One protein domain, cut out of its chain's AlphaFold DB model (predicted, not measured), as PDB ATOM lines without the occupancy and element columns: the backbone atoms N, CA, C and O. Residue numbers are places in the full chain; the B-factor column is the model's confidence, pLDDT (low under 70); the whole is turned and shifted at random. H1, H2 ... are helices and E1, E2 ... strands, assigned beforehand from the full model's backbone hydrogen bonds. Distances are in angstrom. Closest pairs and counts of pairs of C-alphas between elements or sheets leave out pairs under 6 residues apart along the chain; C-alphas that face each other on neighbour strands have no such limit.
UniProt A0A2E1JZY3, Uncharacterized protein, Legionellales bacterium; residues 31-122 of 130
ATOM      1  N   ALA A  31     -30.432 -48.248   9.281       96.19
ATOM      2  CA  ALA A  31     -30.742 -48.027  10.692       96.19
ATOM      3  C   ALA A  31     -30.108 -46.736  11.238       96.19
ATOM      4  O   ALA A  31     -30.771 -45.937  11.899       96.19
ATOM      5  N   SER A  32     -28.855 -46.472  10.867       95.56
ATOM      6  CA  SER A  32     -28.168 -45.214  11.183       95.56
ATOM      7  C   SER A  32     -28.838 -44.006  10.514       95.56
ATOM      8  O   SER A  32     -29.026 -42.957  11.142       95.56
ATOM      9  N   VAL A  33     -29.250 -44.165   9.249       95.12
ATOM     10  CA  VAL A  33     -29.975 -43.120   8.516       95.12
ATOM     11  C   VAL A  33     -31.310 -42.815   9.185       95.12
ATOM     12  O   VAL A  33     -31.618 -41.642   9.342       95.12
ATOM     13  N   LEU A  34     -32.066 -43.816   9.656       95.69
ATOM     14  CA  LEU A  34     -33.335 -43.588  10.362       95.69
ATOM     15  C   LEU A  34     -33.158 -42.655  11.556       95.69
ATOM     16  O   LEU A  34     -33.912 -41.694  11.707       95.69
ATOM     17  N   CYS A  35     -32.150 -42.924  12.381       96.56
ATOM     18  CA  CYS A  35     -31.863 -42.105  13.552       96.56
ATOM     19  C   CYS A  35     -31.501 -40.679  13.160       96.56
ATOM     20  O   CYS A  35     -32.047 -39.729  13.713       96.56
ATOM     21  N   SER A  36     -30.664 -40.535  12.135       95.12
ATOM     22  CA  SER A  36     -30.241 -39.224  11.645       95.12
ATOM     23  C   SER A  36     -31.409 -38.443  11.028       95.12
ATOM     24  O   SER A  36     -31.557 -37.252  11.280       95.12
ATOM     25  N   THR A  37     -32.296 -39.109  10.279       94.31
ATOM     26  CA  THR A  37     -33.502 -38.507   9.684       94.31
ATOM     27  C   THR A  37     -34.519 -38.067  10.741       94.31
ATOM     28  O   THR A  37     -35.279 -37.130  10.508       94.31
ATOM     29  N   LEU A  38     -34.531 -38.703  11.914       95.56
ATOM     30  CA  LEU A  38     -35.330 -38.278  13.070       95.56
ATOM     31  C   LEU A  38     -34.638 -37.203  13.928       95.56
ATOM     32  O   LEU A  38     -35.194 -36.792  14.947       95.56
ATOM     33  N   ASN A  39     -33.467 -36.713  13.505       95.94
ATOM     34  CA  ASN A  39     -32.606 -35.775  14.233       95.94
ATOM     35  C   ASN A  39     -32.079 -36.321  15.572       95.94
ATOM     36  O   ASN A  39     -31.881 -35.571  16.528       95.94
ATOM     37  N   TYR A  40     -31.846 -37.630  15.649       96.94
ATOM     38  CA  TYR A  40     -31.168 -38.279  16.773       96.94
ATOM     39  C   TYR A  40     -29.682 -38.444  16.463       96.94
ATOM     40  O   TYR A  40     -29.282 -38.528  15.300       96.94
ATOM     41  N   GLN A  41     -28.846 -38.502  17.500       96.94
ATOM     42  CA  GLN A  41     -27.411 -38.698  17.293       96.94
ATOM     43  C   GLN A  41     -27.141 -40.183  17.045       96.94
ATOM     44  O   GLN A  41     -27.483 -41.018  17.877       96.94
ATOM     45  N   ALA A  42     -26.530 -40.515  15.909       95.44
ATOM     46  CA  ALA A  42     -26.077 -41.868  15.607       95.44
ATOM     47  C   ALA A  42     -24.583 -41.989  15.940       95.44
ATOM     48  O   ALA A  42     -23.758 -41.334  15.303       95.44
ATOM     49  N   MET A  43     -24.229 -42.807  16.932       93.94
ATOM     50  CA  MET A  43     -22.848 -42.950  17.411       93.94
ATOM     51  C   MET A  43     -22.567 -44.404  17.782       93.94
ATOM     52  O   MET A  43     -23.377 -45.019  18.459       93.94
ATOM     53  N   GLU A  44     -21.439 -44.957  17.325       93.00
ATOM     54  CA  GLU A  44     -20.944 -46.293  17.724       93.00
ATOM     55  C   GLU A  44     -21.949 -47.455  17.559       93.00
ATOM     56  O   GLU A  44     -21.867 -48.463  18.249       93.00
ATOM     57  N   GLY A  45     -22.889 -47.349  16.613       95.31
ATOM     58  CA  GLY A  45     -23.932 -48.365  16.406       95.31
ATOM     59  C   GLY A  45     -25.202 -48.142  17.229       95.31
ATOM     60  O   GLY A  45     -26.176 -48.857  17.024       95.31
ATOM     61  N   ASP A  46     -25.243 -47.101  18.058       97.88
ATOM     62  CA  ASP A  46     -26.411 -46.673  18.821       97.88
ATOM     63  C   ASP A  46     -27.070 -45.424  18.222       97.88
ATOM     64  O   ASP A  46     -26.492 -44.683  17.414       97.88
ATOM     65  N   CYS A  47     -28.302 -45.189  18.660       97.94
ATOM     66  CA  CYS A  47     -29.054 -43.954  18.526       97.94
ATOM     67  C   CYS A  47     -29.276 -43.359  19.911       97.94
ATOM     68  O   CYS A  47     -29.801 -44.024  20.804       97.94
ATOM     69  N   ILE A  48     -28.871 -42.104  20.078       98.06
ATOM     70  CA  ILE A  48     -29.028 -41.338  21.311       98.06
ATOM     71  C   ILE A  48     -30.217 -40.397  21.124       98.06
ATOM     72  O   ILE A  48     -30.208 -39.527  20.243       98.06
ATOM     73  N   PHE A  49     -31.251 -40.600  21.935       98.00
ATOM     74  CA  PHE A  49     -32.501 -39.851  21.874       98.00
ATOM     75  C   PHE A  49     -32.392 -38.502  22.612       98.00
ATOM     76  O   PHE A  49     -31.466 -38.301  23.402       98.00
ATOM     77  N   PRO A  50     -33.340 -37.563  22.410       97.31
ATOM     78  CA  PRO A  50     -33.306 -36.251  23.065       97.31
ATOM     79  C   PRO A  50     -33.365 -36.286  24.598       97.31
ATOM     80  O   PRO A  50     -32.969 -35.321  25.241       97.31
ATOM     81  N   ASP A  51     -33.857 -37.378  25.190       97.06
ATOM     82  CA  ASP A  51     -33.844 -37.583  26.645       97.06
ATOM     83  C   ASP A  51     -32.519 -38.172  27.167       97.06
ATOM     84  O   ASP A  51     -32.386 -38.430  28.361       97.06
ATOM     85  N   GLY A  52     -31.541 -38.387  26.282       96.56
ATOM     86  CA  GLY A  52     -30.236 -38.969  26.587       96.56
ATOM     87  C   GLY A  52     -30.215 -40.498  26.636       96.56
ATOM     88  O   GLY A  52     -29.129 -41.078  26.724       96.56
ATOM     89  N   SER A  53     -31.371 -41.168  26.554       97.19
ATOM     90  CA  SER A  53     -31.412 -42.629  26.485       97.19
ATOM     91  C   SER A  53     -30.860 -43.133  25.149       97.19
ATOM     92  O   SER A  53     -30.859 -42.425  24.138       97.19
ATOM     93  N   ARG A  54     -30.329 -44.358  25.159       97.50
ATOM     94  CA  ARG A  54     -29.641 -44.960  24.014       97.50
ATOM     95  C   ARG A  54     -30.315 -46.250  23.593       97.50
ATOM     96  O   ARG A  54     -30.843 -46.978  24.436       97.50
ATOM     97  N   CYS A  55     -30.253 -46.550  22.305       98.06
ATOM     98  CA  CYS A  55     -30.528 -47.890  21.819       98.06
ATOM     99  C   CYS A  55     -29.724 -48.239  20.569       98.06
ATOM    100  O   CYS A  55     -29.563 -47.392  19.696       98.06
ATOM    101  N   GLU A  56     -29.320 -49.503  20.459       98.06
ATOM    102  CA  GLU A  56     -28.725 -50.082  19.256       98.06
ATOM    103  C   GLU A  56     -29.589 -49.799  18.018       98.06
ATOM    104  O   GLU A  56     -30.817 -49.939  18.030       98.06
ATOM    105  N   GLN A  57     -28.935 -49.358  16.944       97.94
ATOM    106  CA  GLN A  57     -29.554 -48.835  15.728       97.94
ATOM    107  C   GLN A  57     -30.570 -49.802  15.123       97.94
ATOM    108  O   GLN A  57     -31.667 -49.380  14.746       97.94
ATOM    109  N   TRP A  58     -30.238 -51.086  15.011       97.12
ATOM    110  CA  TRP A  58     -31.122 -52.072  14.404       97.12
ATOM    111  C   TRP A  58     -32.278 -52.498  15.315       97.12
ATOM    112  O   TRP A  58     -33.380 -52.730  14.814       97.12
ATOM    113  N   SER A  59     -32.080 -52.561  16.628       97.69
ATOM    114  CA  SER A  59     -33.149 -52.750  17.608       97.69
ATOM    115  C   SER A  59     -34.092 -51.552  17.634       97.69
ATOM    116  O   SER A  59     -35.309 -51.741  17.703       97.69
ATOM    117  N   PHE A  60     -33.571 -50.330  17.486       97.62
ATOM    118  CA  PHE A  60     -34.403 -49.145  17.296       97.62
ATOM    119  C   PHE A  60     -35.162 -49.218  15.974       97.62
ATOM    120  O   PHE A  60     -36.379 -49.057  15.980       97.62
ATOM    121  N   TRP A  61     -34.485 -49.549  14.867       97.19
ATOM    122  CA  TRP A  61     -35.120 -49.765  13.567       97.19
ATOM    123  C   TRP A  61     -36.263 -50.769  13.669       97.19
ATOM    124  O   TRP A  61     -37.335 -50.502  13.158       97.19
ATOM    125  N   ARG A  62     -36.086 -51.907  14.349       96.38
ATOM    126  CA  ARG A  62     -37.140 -52.928  14.496       96.38
ATOM    127  C   ARG A  62     -38.197 -52.603  15.556       96.38
ATOM    128  O   ARG A  62     -39.139 -53.378  15.715       96.38
ATOM    129  N   GLY A  63     -38.065 -51.498  16.286       95.50
ATOM    130  CA  GLY A  63     -39.003 -51.143  17.349       95.50
ATOM    131  C   GLY A  63     -38.891 -51.984  18.625       95.50
ATOM    132  O   GLY A  63     -39.821 -51.997  19.435       95.50
ATOM    133  N   GLU A  64     -37.782 -52.698  18.812       95.88
ATOM    134  CA  GLU A  64     -37.516 -53.534  19.994       95.88
ATOM    135  C   GLU A  64     -37.208 -52.683  21.236       95.88
ATOM    136  O   GLU A  64     -37.411 -53.112  22.369       95.88
ATOM    137  N   CYS A  65     -36.783 -51.441  21.020       96.31
ATOM    138  CA  CYS A  65     -36.461 -50.445  22.033       96.31
ATOM    139  C   CYS A  65     -36.894 -49.048  21.557       96.31
ATOM    140  O   CYS A  65     -37.349 -48.878  20.425       96.31
ATOM    141  N   GLY A  66     -36.740 -48.025  22.406       96.06
ATOM    142  CA  GLY A  66     -36.922 -46.628  21.986       96.06
ATOM    143  C   GLY A  66     -38.310 -46.324  21.412       96.06
ATOM    144  O   GLY A  66     -38.460 -45.379  20.647       96.06
ATOM    145  N   LYS A  67     -39.339 -47.117  21.761       96.62
ATOM    146  CA  LYS A  67     -40.670 -47.083  21.126       96.62
ATOM    147  C   LYS A  67     -41.289 -45.686  21.110       96.62
ATOM    148  O   LYS A  67     -41.897 -45.311  20.117       96.62
ATOM    149  N   LYS A  68     -41.088 -44.896  22.169       97.31
ATOM    150  CA  LYS A  68     -41.537 -43.495  22.267       97.31
ATOM    151  C   LYS A  68     -40.952 -42.592  21.169       97.31
ATOM    152  O   LYS A  68     -41.620 -41.663  20.731       97.31
ATOM    153  N   PHE A  69     -39.728 -42.877  20.734       97.75
ATOM    154  CA  PHE A  69     -38.974 -42.128  19.725       97.75
ATOM    155  C   PHE A  69     -39.061 -42.750  18.328       97.75
ATOM    156  O   PHE A  69     -38.600 -42.170  17.350       97.75
ATOM    157  N   HIS A  70     -39.642 -43.942  18.209       97.56
ATOM    158  CA  HIS A  70     -39.719 -44.642  16.937       97.56
ATOM    159  C   HIS A  70     -40.586 -43.881  15.927       97.56
ATOM    160  O   HIS A  70     -41.614 -43.312  16.302       97.56
ATOM    161  N   ILE A  71     -40.213 -43.930  14.638       96.81
ATOM    162  CA  ILE A  71     -40.881 -43.191  13.549       96.81
ATOM    163  C   ILE A  71     -42.403 -43.388  13.539       96.81
ATOM    164  O   ILE A  71     -43.149 -42.448  13.285       96.81
ATOM    165  N   CYS A  72     -42.869 -44.597  13.848       97.19
ATOM    166  CA  CYS A  72     -44.297 -44.882  13.933       97.19
ATOM    167  C   CYS A  72     -44.995 -44.032  15.007       97.19
ATOM    168  O   CYS A  72     -45.972 -43.341  14.725       97.19
ATOM    169  N   THR A  73     -44.448 -44.033  16.223       97.19
ATOM    170  CA  THR A  73     -45.032 -43.364  17.388       97.19
ATOM    171  C   THR A  73     -44.998 -41.850  17.240       97.19
ATOM    172  O   THR A  73     -45.999 -41.183  17.488       97.19
ATOM    173  N   VAL A  74     -43.883 -41.288  16.760       96.62
ATOM    174  CA  VAL A  74     -43.772 -39.832  16.536       96.62
ATOM    175  C   VAL A  74     -44.693 -39.329  15.420       96.62
ATOM    176  O   VAL A  74     -45.001 -38.143  15.366       96.62
ATOM    177  N   ARG A  75     -45.167 -40.219  14.538       95.81
ATOM    178  CA  ARG A  75     -46.184 -39.919  13.515       95.81
ATOM    179  C   ARG A  75     -47.615 -40.207  13.983       95.81
ATOM    180  O   ARG A  75     -48.541 -40.070  13.189       95.81
ATOM    181  N   GLY A  76     -47.802 -40.557  15.257       95.94
ATOM    182  CA  GLY A  76     -49.109 -40.809  15.866       95.94
ATOM    183  C   GLY A  76     -49.666 -42.213  15.619       95.94
ATOM    184  O   GLY A  76     -50.860 -42.426  15.814       95.94
ATOM    185  N   GLY A  77     -48.835 -43.152  15.162       96.56
ATOM    186  CA  GLY A  77     -49.202 -44.559  15.023       96.56
ATOM    187  C   GLY A  77     -48.825 -45.407  16.237       96.56
ATOM    188  O   GLY A  77     -48.116 -44.961  17.141       96.56
ATOM    189  N   THR A  78     -49.256 -46.667  16.213       97.00
ATOM    190  CA  THR A  78     -48.872 -47.684  17.203       97.00
ATOM    191  C   THR A  78     -47.912 -48.682  16.571       97.00
ATOM    192  O   THR A  78     -48.219 -49.282  15.541       97.00
ATOM    193  N   LEU A  79     -46.738 -48.849  17.179       96.50
ATOM    194  CA  LEU A  79     -45.721 -49.796  16.730       96.50
ATOM    195  C   LEU A  79     -46.055 -51.210  17.216       96.50
ATOM    196  O   LEU A  79     -46.205 -51.421  18.420       96.50
ATOM    197  N   ASP A  80     -46.121 -52.160  16.288       95.00
ATOM    198  CA  ASP A  80     -46.466 -53.559  16.553       95.00
ATOM    199  C   ASP A  80     -45.620 -54.512  15.683       95.00
ATOM    200  O   ASP A  80     -44.796 -54.066  14.880       95.00
ATOM    201  N   GLN A  81     -45.790 -55.826  15.836       92.38
ATOM    202  CA  GLN A  81     -45.131 -56.844  15.019       92.38
ATOM    203  C   GLN A  81     -46.141 -57.825  14.411       92.38
ATOM    204  O   GLN A  81     -46.873 -58.508  15.117       92.38
ATOM    205  N   MET A  82     -46.109 -57.974  13.086       90.69
ATOM    206  CA  MET A  82     -46.880 -58.977  12.348       90.69
ATOM    207  C   MET A  82     -45.944 -59.993  11.709       90.69
ATOM    208  O   MET A  82     -45.107 -59.637  10.885       90.69
ATOM    209  N   ASN A  83     -46.067 -61.270  12.085       90.75
ATOM    210  CA  ASN A  83     -45.207 -62.346  11.577       90.75
ATOM    211  C   ASN A  83     -43.707 -61.994  11.670       90.75
ATOM    212  O   ASN A  83     -42.963 -62.157  10.706       90.75
ATOM    213  N   LYS A  84     -43.278 -61.459  12.825       89.81
ATOM    214  CA  LYS A  84     -41.909 -60.954  13.085       89.81
ATOM    215  C   LYS A  84     -41.478 -59.755  12.221       89.81
ATOM    216  O   LYS A  84     -40.321 -59.353  12.268       89.81
ATOM    217  N   THR A  85     -42.392 -59.167  11.453       91.38
ATOM    218  CA  THR A  85     -42.171 -57.923  10.709       91.38
ATOM    219  C   THR A  85     -42.667 -56.763  11.557       91.38
ATOM    220  O   THR A  85     -43.837 -56.772  11.940       91.38
ATOM    221  N   PRO A  86     -41.835 -55.766  11.871       94.56
ATOM    222  CA  PRO A  86     -42.304 -54.626  12.630       94.56
ATOM    223  C   PRO A  86     -43.149 -53.724  11.716       94.56
ATOM    224  O   PRO A  86     -42.785 -53.440  10.572       94.56
ATOM    225  N   VAL A  87     -44.317 -53.327  12.209       96.38
ATOM    226  CA  VAL A  87     -45.344 -52.594  11.464       96.38
ATOM    227  C   VAL A  87     -45.840 -51.397  12.262       96.38
ATOM    228  O   VAL A  87     -45.746 -51.347  13.487       96.38
ATOM    229  N   CYS A  88     -46.381 -50.417  11.554       97.25
ATOM    230  CA  CYS A  88     -46.993 -49.233  12.120       97.25
ATOM    231  C   CYS A  88     -48.491 -49.218  11.829       97.25
ATOM    232  O   CYS A  88     -48.898 -49.195  10.668       97.25
ATOM    233  N   LEU A  89     -49.301 -49.210  12.881       96.56
ATOM    234  CA  LEU A  89     -50.753 -49.127  12.795       96.56
ATOM    235  C   LEU A  89     -51.167 -47.652  12.786       96.56
ATOM    236  O   LEU A  89     -50.913 -46.933  13.755       96.56
ATOM    237  N   MET A  90     -51.795 -47.194  11.703       95.56
ATOM    238  CA  MET A  90     -52.294 -45.822  11.560       95.56
ATOM    239  C   MET A  90     -53.657 -45.837  10.863       95.56
ATOM    240  O   MET A  90     -53.751 -46.322   9.742       95.56
ATOM    241  N   LYS A  91     -54.696 -45.271  11.501       87.56
ATOM    242  CA  LYS A  91     -56.036 -45.047  10.909       87.56
ATOM    243  C   LYS A  91     -56.564 -46.257  10.113       87.56
ATOM    244  O   LYS A  91     -56.818 -46.151   8.920       87.56
ATOM    245  N   GLU A  92     -56.674 -47.404  10.786       89.31
ATOM    246  CA  GLU A  92     -57.184 -48.678  10.232       89.31
ATOM    247  C   GLU A  92     -56.332 -49.313   9.122       89.31
ATOM    248  O   GLU A  92     -56.758 -50.265   8.471       89.31
ATOM    249  N   GLN A  93     -55.113 -48.825   8.904       93.31
ATOM    250  CA  GLN A  93     -54.166 -49.392   7.952       93.31
ATOM    251  C   GLN A  93     -52.869 -49.785   8.660       93.31
ATOM    252  O   GLN A  93     -52.462 -49.197   9.667       93.31
ATOM    253  N   ILE A  94     -52.223 -50.815   8.121       95.75
ATOM    254  CA  ILE A  94     -50.947 -51.334   8.608       95.75
ATOM    255  C   ILE A  94     -49.888 -50.891   7.608       95.75
ATOM    256  O   ILE A  94     -50.062 -51.072   6.405       95.75
ATOM    257  N   TYR A  95     -48.786 -50.337   8.091       95.94
ATOM    258  CA  TYR A  95     -47.694 -49.860   7.254       95.94
ATOM    259  C   TYR A  95     -46.368 -50.490   7.664       95.94
ATOM    260  O   TYR A  95     -46.102 -50.716   8.838       95.94
ATOM    261  N   THR A  96     -45.495 -50.699   6.694       95.31
ATOM    262  CA  THR A  96     -44.047 -50.780   6.914       95.31
ATOM    263  C   THR A  96     -43.421 -49.439   6.546       95.31
ATOM    264  O   THR A  96     -44.100 -48.554   6.019       95.31
ATOM    265  N   TRP A  97     -42.135 -49.257   6.822       94.81
ATOM    266  CA  TRP A  97     -41.403 -48.070   6.392       94.81
ATOM    267  C   TRP A  97     -40.166 -48.454   5.593       94.81
ATOM    268  O   TRP A  97     -39.568 -49.515   5.776       94.81
ATOM    269  N   GLN A  98     -39.770 -47.551   4.709       93.12
ATOM    270  CA  GLN A  98     -38.524 -47.631   3.968       93.12
ATOM    271  C   GLN A  98     -37.829 -46.282   3.976       93.12
ATOM    272  O   GLN A  98     -38.469 -45.232   4.018       93.12
ATOM    273  N   ILE A  99     -36.507 -46.329   3.878       92.00
ATOM    274  CA  ILE A  99     -35.687 -45.148   3.668       92.00
ATOM    275  C   ILE A  99     -35.348 -45.057   2.187       92.00
ATOM    276  O   ILE A  99     -34.736 -45.965   1.624       92.00
ATOM    277  N   LYS A 100     -35.754 -43.956   1.557       90.75
ATOM    278  CA  LYS A 100     -35.460 -43.666   0.152       90.75
ATOM    279  C   LYS A 100     -34.671 -42.371   0.061       90.75
ATOM    280  O   LYS A 100     -34.943 -41.417   0.792       90.75
ATOM    281  N   LYS A 101     -33.699 -42.318  -0.850       85.69
ATOM    282  CA  LYS A 101     -33.106 -41.035  -1.240       85.69
ATOM    283  C   LYS A 101     -34.194 -40.194  -1.899       85.69
ATOM    284  O   LYS A 101     -34.966 -40.732  -2.691       85.69
ATOM    285  N   SER A 102     -34.239 -38.905  -1.581       72.50
ATOM    286  CA  SER A 102     -35.043 -37.930  -2.318       72.50
ATOM    287  C   SER A 102     -34.535 -37.876  -3.764       72.50
ATOM    288  O   SER A 102     -33.591 -37.149  -4.070       72.50
ATOM    289  N   SER A 103     -35.091 -38.702  -4.648       62.12
ATOM    290  CA  SER A 103     -34.805 -38.656  -6.080       62.12
ATOM    291  C   SER A 103     -35.297 -37.309  -6.615       62.12
ATOM    292  O   SER A 103     -36.497 -37.070  -6.625       62.12
ATOM    293  N   GLU A 104     -34.361 -36.433  -6.990       53.66
ATOM    294  CA  GLU A 104     -34.595 -35.125  -7.630       53.66
ATOM    295  C   GLU A 104     -35.316 -34.067  -6.778       53.66
ATOM    296  O   GLU A 104     -36.431 -33.646  -7.058       53.66
ATOM    297  N   SER A 105     -34.614 -33.535  -5.773       41.38
ATOM    298  CA  SER A 105     -34.856 -32.160  -5.316       41.38
ATOM    299  C   SER A 105     -33.705 -31.269  -5.806       41.38
ATOM    300  O   SER A 105     -32.549 -31.613  -5.538       41.38
ATOM    301  N   PRO A 106     -33.960 -30.124  -6.476       47.03
ATOM    302  CA  PRO A 106     -32.911 -29.197  -6.922       47.03
ATOM    303  C   PRO A 106     -32.189 -28.494  -5.756       47.03
ATOM    304  O   PRO A 106     -31.307 -27.675  -5.988       47.03
ATOM    305  N   VAL A 107     -32.551 -28.803  -4.504       54.88
ATOM    306  CA  VAL A 107     -32.075 -28.091  -3.312       54.88
ATOM    307  C   VAL A 107     -31.110 -28.919  -2.444       54.88
ATOM    308  O   VAL A 107     -30.313 -28.315  -1.729       54.88
ATOM    309  N   LYS A 108     -31.075 -30.266  -2.521       46.81
ATOM    310  CA  LYS A 108     -30.016 -31.083  -1.873       46.81
ATOM    311  C   LYS A 108     -30.084 -32.570  -2.250       46.81
ATOM    312  O   LYS A 108     -30.975 -33.300  -1.836       46.81
ATOM    313  N   GLN A 109     -29.072 -33.055  -2.963       49.12
ATOM    314  CA  GLN A 109     -28.953 -34.440  -3.452       49.12
ATOM    315  C   GLN A 109     -28.604 -35.494  -2.372       49.12
ATOM    316  O   GLN A 109     -28.274 -36.633  -2.697       49.12
ATOM    317  N   SER A 110     -28.661 -35.137  -1.086       56.16
ATOM    318  CA  SER A 110     -28.232 -35.980   0.042       56.16
ATOM    319  C   SER A 110     -29.317 -36.233   1.094       56.16
ATOM    320  O   SER A 110     -29.023 -36.809   2.142       56.16
ATOM    321  N   GLU A 111     -30.559 -35.823   0.838       80.94
ATOM    322  CA  GLU A 111     -31.637 -35.929   1.818       80.94
ATOM    323  C   GLU A 111     -32.340 -37.296   1.753       80.94
ATOM    324  O   GLU A 111     -32.769 -37.768   0.693       80.94
ATOM    325  N   TRP A 112     -32.422 -37.956   2.908       87.81
ATOM    326  CA  TRP A 112     -33.095 -39.239   3.090       87.81
ATOM    327  C   TRP A 112     -34.511 -39.015   3.597       87.81
ATOM    328  O   TRP A 112     -34.733 -38.240   4.522       87.81
ATOM    329  N   THR A 113     -35.465 -39.736   3.017       91.00
ATOM    330  CA  THR A 113     -36.885 -39.638   3.359       91.00
ATOM    331  C   THR A 113     -37.396 -40.971   3.879       91.00
ATOM    332  O   THR A 113     -37.012 -42.033   3.381       91.00
ATOM    333  N   ILE A 114     -38.272 -40.914   4.881       93.00
ATOM    334  CA  ILE A 114     -38.966 -42.094   5.397       93.00
ATOM    335  C   ILE A 114     -40.324 -42.182   4.709       93.00
ATOM    336  O   ILE A 114     -41.136 -41.260   4.798       93.00
ATOM    337  N   VAL A 115     -40.563 -43.299   4.031       93.88
ATOM    338  CA  VAL A 115     -41.790 -43.565   3.281       93.88
ATOM    339  C   VAL A 115     -42.538 -44.702   3.955       93.88
ATOM    340  O   VAL A 115     -41.982 -45.786   4.119       93.88
ATOM    341  N   PHE A 116     -43.796 -44.463   4.321       94.69
ATOM    342  CA  PHE A 116     -44.693 -45.511   4.800       94.69
ATOM    343  C   PHE A 116     -45.339 -46.230   3.619       94.69
ATOM    344  O   PHE A 116     -45.861 -45.594   2.705       94.69
ATOM    345  N   ILE A 117     -45.295 -47.558   3.643       94.50
ATOM    346  CA  ILE A 117     -45.801 -48.430   2.583       94.50
ATOM    347  C   ILE A 117     -46.849 -49.349   3.203       94.50
ATOM    348  O   ILE A 117     -46.531 -49.989   4.207       94.50
ATOM    349  N   PRO A 118     -48.070 -49.434   2.648       94.81
ATOM    350  CA  PRO A 118     -49.081 -50.365   3.136       94.81
ATOM    351  C   PRO A 118     -48.516 -51.784   3.243       94.81
ATOM    352  O   PRO A 118     -47.893 -52.293   2.309       94.81
ATOM    353  N   TYR A 119     -48.686 -52.408   4.403       91.31
ATOM    354  CA  TYR A 119     -48.263 -53.779   4.632       91.31
ATOM    355  C   TYR A 119     -49.241 -54.722   3.936       91.31
ATOM    356  O   TYR A 119     -50.401 -54.836   4.325       91.31
ATOM    357  N   VAL A 120     -48.755 -55.415   2.911       84.12
ATOM    358  CA  VAL A 120     -49.482 -56.494   2.245       84.12
ATOM    359  C   VAL A 120     -48.889 -57.797   2.763       84.12
ATOM    360  O   VAL A 120     -47.712 -58.075   2.532       84.12
ATOM    361  N   SER A 121     -49.667 -58.577   3.516       72.88
ATOM    362  CA  SER A 121     -49.189 -59.880   3.986       72.88
ATOM    363  C   SER A 121     -48.879 -60.787   2.787       72.88
ATOM    364  O   SER A 121     -49.552 -60.719   1.758       72.88
ATOM    365  N   SER A 122     -47.881 -61.662   2.909       63.88
ATOM    366  CA  SER A 122     -47.495 -62.601   1.843       63.88
ATOM    367  C   SER A 122     -48.639 -63.522   1.395       63.88
ATOM    368  O   SER A 122     -48.651 -63.965   0.251       63.88
TER     369      SER A 122
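Overview. This is residues 31 to 122 of the 130 residues of an uncharacterized protein of Legionellales bacterium (UniProt A0A2E1JZY3). A long hairpin, E6 and E7, makes one side of this domain, and at one end of it E5 and E4 turn away to complete a strongly twisted four-stranded sheet. H1 lies between the E6 and E7 hairpin and a separate small three-stranded sheet, E1 to E3; H2 packs beside H1 on that small sheet, and H3 packs on E4 and E5. The printed part has 92 residues with three named helices and seven named strands, in the order H1 E1 E2 E3 H2 H3 E4 E5 E6 E7, a mixed class of helices and strands. Both sheets are antiparallel, with orders E4 E5 E6 E7 and E1 E2 E3. The whole is compact, with a radius of gyration of the C-alphas of 13.6 A and spans of 35 by 34 by 22 A.

Arrangement. Begin with the larger sheet, a meander, each strand the antiparallel neighbour of the one before: E4, residues 78 to 82; E5, 85 to 90; E6, 93 to 101; E7, 112 to 118. From edge to edge its strands' lines turn by 117 degrees. Pairing on E6 is staggered: residues 93 to 95 pair with E5 and 95 to 101 with E7. Look for N 80 and O 87 at 2.9 A between E4 and E5, N 88 and O 95 at 2.7 A between E5 and E6, and N 98 and O 115 at 2.9 A between E6 and E7. H3, residues 71 to 74, only grazes this sheet; its closest C-alphas to E5 are those of Cys 72 and Cys 88, 5.4 A apart. H1, residues 31 to 37, only grazes it too; its closest C-alphas to E7 are those of Thr 37 and Trp 112, 6.6 A apart. The second meander is the smaller sheet: E1, residues 41 to 43; E2, 46 to 48; E3, 54 to 56. N 43 and O 46 are 3.0 A apart, and N 47 and O 55 are 2.7 A apart, both within hydrogen-bond range. H1 is on this sheet at a height of 8.4 A, over E1 and only just over E2, on which 3 of its C-alphas fall; it runs along the strands, at 25 degrees to E1 on the local plane. H2, residues 57 to 61, is on the same face at a height of 6.6 A, and touches H1, with the C-alphas of Ala 31 and Gln 57 5.2 A apart. H1 and H3 are only just apart, 8.2 A at the closest. In H1 and H2 every O i to N i+4 pair is within hydrogen-bond range; H3 is too short for such a pair, and its one O i to N i+3 pair is not within range.

Along the chain. Find C-alpha 31 at (-30.742, -48.027, 10.692), where H1 begins; it runs 10.0 A to C-alpha 37. E6 runs 24.5 A from C-alpha 93 at (-54.166, -49.392, 7.952), E7 19.5 A to C-alpha 118 at (-49.081, -50.365, 3.136), E5 15.8 A and E4 12.5 A.

Size, cuts and confidence. The C-alphas farthest apart are those of Asn 83 and Pro 106, at 39.9 A. The printed part has no cut and no long link; H2 to H3 and E6 to E7 are short but not tight. Mean pLDDT of the printed part is 90.2, and residues 103 to 110 and residue 122 are under 70.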